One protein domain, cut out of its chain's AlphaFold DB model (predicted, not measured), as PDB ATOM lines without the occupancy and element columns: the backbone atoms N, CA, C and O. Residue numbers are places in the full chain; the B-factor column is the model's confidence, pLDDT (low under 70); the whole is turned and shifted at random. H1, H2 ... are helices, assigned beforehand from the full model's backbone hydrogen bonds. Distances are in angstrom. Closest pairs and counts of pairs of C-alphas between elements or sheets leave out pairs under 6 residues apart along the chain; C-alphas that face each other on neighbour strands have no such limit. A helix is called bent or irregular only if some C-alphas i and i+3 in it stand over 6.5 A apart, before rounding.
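What this domain is: This is residues 2 to 46 of the 111 residues of an uncharacterized protein of Alcaligenaceae bacterium (UniProt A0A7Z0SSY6). Three helices turn through two tight links as an open hook: the longest, H1, makes one side, H2 turns a corner at its far end, and H3 folds back toward H1, the three centres making a triangle. Residues 2 to 7, before H1, stick out as a free tail that makes much of the length. The printed part has 45 residues with three named helices in the order H1, H2, H3 and no named strand, and its class is all helix. It is loose, with a radius of gyration of the C-alphas of 11.8 A, and spans 41 by 18 by 9 A.

How they stand to each other: H1, residues 10 to 22, touches H2, residues 24 to 32, only at the corner by their link, and with its residues 19 to 21 alone. Their closest C-alphas, those of Phe 20 and His 27, are 5.3 A apart. Their lines are about perpendicular at 72 degrees, only just beyond a steep tilt. H2 touches H3, residues 34 to 40, at a steep tilt of 49 degrees, opposite ways; the closest C-alphas, of Val 30 and Ala 37, are 5.2 A apart. H1 and H3 are close but not clearly touching: their closest C-alphas, of Phe 16 and Leu 38, are 7.5 A apart. They run opposite ways at a steep tilt of 66 degrees. Every O i to N i+4 pair is within hydrogen-bond range in H2 and H3; in H1 it is 8 of 9.

Where its parts are: H1 runs 19.0 A from C-alpha 10 at (16.709, 46.859, 12.623) to C-alpha 22 at (2.978, 40.033, 1.423). It is neither bent nor irregular, but only just: C-alphas 10 and 13 are 6.1 A apart. H2 is 12.4 A long and H3 9.8 A, ending with C-alpha 40 at (4.334, 39.295, 16.515).

The domain as a whole: The two C-alphas farthest apart, those of Arg 2 and Thr 24, are 41.1 A apart. The printed part has no cut, and both links are tight. The mean pLDDT of the printed part is 71.9, with residues 2 to 12 and residue 46 under 70.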
ATOM      1  N   ARG A   2      23.880  48.631  35.633       40.28
ATOM      2  CA  ARG A   2      22.739  48.422  34.726       40.28
ATOM      3  C   ARG A   2      23.205  48.032  33.316       40.28
ATOM      4  O   ARG A   2      23.830  48.847  32.652       40.28
ATOM      5  N   GLN A   3      22.855  46.833  32.853       36.25
ATOM      6  CA  GLN A   3      22.846  46.485  31.428       36.25
ATOM      7  C   GLN A   3      21.412  46.652  30.914       36.25
ATOM      8  O   GLN A   3      20.623  45.717  30.943       36.25
ATOM      9  N   ASN A   4      21.069  47.867  30.486       37.72
ATOM     10  CA  ASN A   4      19.906  48.116  29.636       37.72
ATOM     11  C   ASN A   4      20.447  48.304  28.217       37.72
ATOM     12  O   ASN A   4      20.643  49.422  27.754       37.72
ATOM     13  N   ASN A   5      20.792  47.191  27.576       41.00
ATOM     14  CA  ASN A   5      21.151  47.158  26.168       41.00
ATOM     15  C   ASN A   5      20.024  46.399  25.470       41.00
ATOM     16  O   ASN A   5      20.065  45.176  25.381       41.00
ATOM     17  N   VAL A   6      18.962  47.112  25.095       43.50
ATOM     18  CA  VAL A   6      17.955  46.572  24.180       43.50
ATOM     19  C   VAL A   6      18.438  46.966  22.787       43.50
ATOM     20  O   VAL A   6      18.263  48.125  22.415       43.50
ATOM     21  N   PRO A   7      19.106  46.076  22.030       43.41
ATOM     22  CA  PRO A   7      19.314  46.329  20.617       43.41
ATOM     23  C   PRO A   7      17.923  46.362  19.980       43.41
ATOM     24  O   PRO A   7      17.247  45.338  19.896       43.41
ATOM     25  N   ALA A   8      17.448  47.550  19.612       47.53
ATOM     26  CA  ALA A   8      16.295  47.668  18.738       47.53
ATOM     27  C   ALA A   8      16.716  47.061  17.394       47.53
ATOM     28  O   ALA A   8      17.534  47.621  16.664       47.53
ATOM     29  N   ASP A   9      16.251  45.842  17.149       57.00
ATOM     30  CA  ASP A   9      16.641  45.029  16.010       57.00
ATOM     31  C   ASP A   9      16.119  45.686  14.723       57.00
ATOM     32  O   ASP A   9      14.920  45.677  14.443       57.00
ATOM     33  N   HIS A  10      17.017  46.286  13.938       54.38
ATOM     34  CA  HIS A  10      16.709  46.859  12.623       54.38
ATOM     35  C   HIS A  10      15.989  45.860  11.686       54.38
ATOM     36  O   HIS A  10      15.342  46.278  10.724       54.38
ATOM     37  N   GLY A  11      16.066  44.550  11.958       63.72
ATOM     38  CA  GLY A  11      15.335  43.510  11.243       63.72
ATOM     39  C   GLY A  11      13.837  43.471  11.556       63.72
ATOM     40  O   GLY A  11      13.060  43.162  10.659       63.72
ATOM     41  N   ALA A  12      13.402  43.852  12.760       68.75
ATOM     42  CA  ALA A  12      12.000  43.748  13.182       68.75
ATOM     43  C   ALA A  12      11.061  44.691  12.406       68.75
ATOM     44  O   ALA A  12       9.974  44.294  11.988       68.75
ATOM     45  N   LEU A  13      11.490  45.933  12.152       70.25
ATOM     46  CA  LEU A  13      10.716  46.901  11.356       70.25
ATOM     47  C   LEU A  13      10.691  46.534   9.870       70.25
ATOM     48  O   LEU A  13       9.668  46.685   9.203       70.25
ATOM     49  N   ARG A  14      11.807  46.014   9.351       72.62
ATOM     50  CA  ARG A  14      11.878  45.521   7.974       72.62
ATOM     51  C   ARG A  14      10.969  44.307   7.784       72.62
ATOM     52  O   ARG A  14      10.163  44.297   6.861       72.62
ATOM     53  N   GLN A  15      11.022  43.358   8.714       77.50
ATOM     54  CA  GLN A  15      10.149  42.190   8.745       77.50
ATOM     55  C   GLN A  15       8.676  42.592   8.866       77.50
ATOM     56  O   GLN A  15       7.829  41.997   8.205       77.50
ATOM     57  N   PHE A  16       8.359  43.618   9.662       81.19
ATOM     58  CA  PHE A  16       7.011  44.178   9.721       81.19
ATOM     59  C   PHE A  16       6.551  44.687   8.357       81.19
ATOM     60  O   PHE A  16       5.481  44.300   7.901       81.19
ATOM     61  N   ALA A  17       7.358  45.514   7.685       77.75
ATOM     62  CA  ALA A  17       7.014  46.069   6.379       77.75
ATOM     63  C   ALA A  17       6.885  44.989   5.290       77.75
ATOM     64  O   ALA A  17       5.991  45.067   4.448       77.75
ATOM     65  N   GLU A  18       7.747  43.969   5.321       80.06
ATOM     66  CA  GLU A  18       7.681  42.820   4.412       80.06
ATOM     67  C   GLU A  18       6.411  41.995   4.653       80.06
ATOM     68  O   GLU A  18       5.656  41.747   3.716       80.06
ATOM     69  N   ARG A  19       6.093  41.651   5.909       80.69
ATOM     70  CA  ARG A  19       4.859  40.916   6.229       80.69
ATOM     71  C   ARG A  19       3.602  41.730   5.955       80.69
ATOM     72  O   ARG A  19       2.625  41.184   5.468       80.69
ATOM     73  N   PHE A  20       3.620  43.031   6.218       80.06
ATOM     74  CA  PHE A  20       2.486  43.905   5.928       80.06
ATOM     75  C   PHE A  20       2.137  43.940   4.435       80.06
ATOM     76  O   PHE A  20       0.968  44.068   4.081       80.06
ATOM     77  N   ARG A  21       3.143  43.810   3.561       78.25
ATOM     78  CA  ARG A  21       2.964  43.806   2.106       78.25
ATOM     79  C   ARG A  21       2.515  42.450   1.563       78.25
ATOM     80  O   ARG A  21       1.633  42.416   0.710       78.25
ATOM     81  N   ASP A  22       3.136  41.366   2.022       81.06
ATOM     82  CA  ASP A  22       2.978  40.033   1.423       81.06
ATOM     83  C   ASP A  22       1.969  39.128   2.157       81.06
ATOM     84  O   ASP A  22       1.509  38.136   1.593       81.06
ATOM     85  N   ASP A  23       1.588  39.448   3.397       82.06
ATOM     86  CA  ASP A  23       0.729  38.607   4.237       82.06
ATOM     87  C   ASP A  23      -0.607  39.311   4.532       82.06
ATOM     88  O   ASP A  23      -0.728  40.169   5.408       82.06
ATOM     89  N   THR A  24      -1.649  38.934   3.787       84.12
ATOM     90  CA  THR A  24      -2.998  39.511   3.927       84.12
ATOM     91  C   THR A  24      -3.600  39.266   5.314       84.12
ATOM     92  O   THR A  24      -4.326  40.116   5.828       84.12
ATOM     93  N   ALA A  25      -3.286  38.136   5.956       83.81
ATOM     94  CA  ALA A  25      -3.750  37.854   7.313       83.81
ATOM     95  C   ALA A  25      -3.033  38.748   8.334       83.81
ATOM     96  O   ALA A  25      -3.648  39.218   9.292       83.81
ATOM     97  N   PHE A  26      -1.751  39.040   8.103       82.81
ATOM     98  CA  PHE A  26      -1.009  40.017   8.895       82.81
ATOM     99  C   PHE A  26      -1.535  41.443   8.689       82.81
ATOM    100  O   PHE A  26      -1.651  42.191   9.656       82.81
ATOM    101  N   HIS A  27      -1.925  41.813   7.469       81.50
ATOM    102  CA  HIS A  27      -2.554  43.105   7.185       81.50
ATOM    103  C   HIS A  27      -3.866  43.296   7.971       81.50
ATOM    104  O   HIS A  27      -4.075  44.327   8.614       81.50
ATOM    105  N   GLU A  28      -4.721  42.269   8.003       83.06
ATOM    106  CA  GLU A  28      -5.943  42.267   8.817       83.06
ATOM    107  C   GLU A  28      -5.640  42.288  10.322       83.06
ATOM    108  O   GLU A  28      -6.324  42.975  11.083       83.06
ATOM    109  N   LEU A  29      -4.589  41.590  10.770       82.31
ATOM    110  CA  LEU A  29      -4.142  41.642  12.162       82.31
ATOM    111  C   LEU A  29      -3.702  43.056  12.551       82.31
ATOM    112  O   LEU A  29      -4.077  43.535  13.611       82.31
ATOM    113  N   VAL A  30      -2.960  43.753  11.690       84.56
ATOM    114  CA  VAL A  30      -2.489  45.126  11.942       84.56
ATOM    115  C   VAL A  30      -3.659  46.097  12.068       84.56
ATOM    116  O   VAL A  30      -3.626  46.990  12.917       84.56
ATOM    117  N   ARG A  31      -4.704  45.905  11.257       81.56
ATOM    118  CA  ARG A  31      -5.914  46.729  11.280       81.56
ATOM    119  C   ARG A  31      -6.770  46.494  12.525       81.56
ATOM    120  O   ARG A  31      -7.307  47.455  13.069       81.56
ATOM    121  N   ASN A  32      -6.907  45.240  12.955       82.56
ATOM    122  CA  ASN A  32      -7.764  44.864  14.082       82.56
ATOM    123  C   ASN A  32      -7.060  44.996  15.441       82.56
ATOM    124  O   ASN A  32      -7.683  45.407  16.416       82.56
ATOM    125  N   ASP A  33      -5.770  44.661  15.509       81.75
ATOM    126  CA  ASP A  33      -4.958  44.686  16.726       81.75
ATOM    127  C   ASP A  33      -3.493  45.023  16.394       81.75
ATOM    128  O   ASP A  33      -2.600  44.172  16.306       81.75
ATOM    129  N   THR A  34      -3.238  46.319  16.193       82.50
ATOM    130  CA  THR A  34      -1.908  46.834  15.833       82.50
ATOM    131  C   THR A  34      -0.855  46.492  16.893       82.50
ATOM    132  O   THR A  34       0.295  46.211  16.558       82.50
ATOM    133  N   SER A  35      -1.238  46.458  18.174       79.00
ATOM    134  CA  SER A  35      -0.367  46.029  19.273       79.00
ATOM    135  C   SER A  35       0.075  44.573  19.145       79.00
ATOM    136  O   SER A  35       1.265  44.284  19.281       79.00
ATOM    137  N   ALA A  36      -0.856  43.660  18.857       80.12
ATOM    138  CA  ALA A  36      -0.548  42.249  18.655       80.12
ATOM    139  C   ALA A  36       0.322  42.031  17.409       80.12
ATOM    140  O   ALA A  36       1.244  41.215  17.441       80.12
ATOM    141  N   ALA A  37       0.092  42.795  16.338       81.38
ATOM    142  CA  ALA A  37       0.917  42.744  15.133       81.38
ATOM    143  C   ALA A  37       2.368  43.184  15.388       81.38
ATOM    144  O   ALA A  37       3.301  42.521  14.934       81.38
ATOM    145  N   LEU A  38       2.570  44.261  16.154       81.00
ATOM    146  CA  LEU A  38       3.901  44.708  16.572       81.00
ATOM    147  C   LEU A  38       4.582  43.670  17.475       81.00
ATOM    148  O   LEU A  38       5.746  43.334  17.261       81.00
ATOM    149  N   ALA A  39       3.845  43.079  18.417       81.12
ATOM    150  CA  ALA A  39       4.373  42.014  19.265       81.12
ATOM    151  C   ALA A  39       4.785  40.768  18.456       81.12
ATOM    152  O   ALA A  39       5.800  40.143  18.773       81.12
ATOM    153  N   ALA A  40       4.054  40.437  17.387       79.88
ATOM    154  CA  ALA A  40       4.334  39.295  16.515       79.88
ATOM    155  C   ALA A  40       5.646  39.427  15.718       79.88
ATOM    156  O   ALA A  40       6.207  38.415  15.301       79.88
ATOM    157  N   VAL A  41       6.151  40.649  15.533       79.12
ATOM    158  CA  VAL A  41       7.465  40.934  14.920       79.12
ATOM    159  C   VAL A  41       8.528  41.310  15.961       79.12
ATOM    160  O   VAL A  41       9.612  41.763  15.615       79.12
ATOM    161  N   GLY A  42       8.228  41.139  17.253       77.38
ATOM    162  CA  GLY A  42       9.158  41.416  18.350       77.38
ATOM    163  C   GLY A  42       9.235  42.882  18.785       77.38
ATOM    164  O   GLY A  42      10.042  43.210  19.655       77.38
ATOM    165  N   ILE A  43       8.383  43.764  18.251       76.88
ATOM    166  CA  ILE A  43       8.300  45.166  18.669       76.88
ATOM    167  C   ILE A  43       7.424  45.252  19.919       76.88
ATOM    168  O   ILE A  43       6.222  44.982  19.893       76.88
ATOM    169  N   ARG A  44       8.027  45.641  21.045       75.56
ATOM    170  CA  ARG A  44       7.304  45.827  22.306       75.56
ATOM    171  C   ARG A  44       6.792  47.254  22.422       75.56
ATOM    172  O   ARG A  44       7.577  48.193  22.476       75.56
ATOM    173  N   VAL A  45       5.474  47.390  22.517       71.00
ATOM    174  CA  VAL A  45       4.818  48.662  22.828       71.00
ATOM    175  C   VAL A  45       4.902  48.904  24.344       71.00
ATOM    176  O   VAL A  45       4.519  48.016  25.111       71.00
ATOM    177  N   PRO A  46       5.403  50.066  24.806       69.12
ATOM    178  CA  PRO A  46       5.437  50.398  26.227       69.12
ATOM    179  C   PRO A  46       4.034  50.435  26.841       69.12
ATOM    180  O   PRO A  46       3.065  50.870  26.212       69.12
TER     181      PRO A  46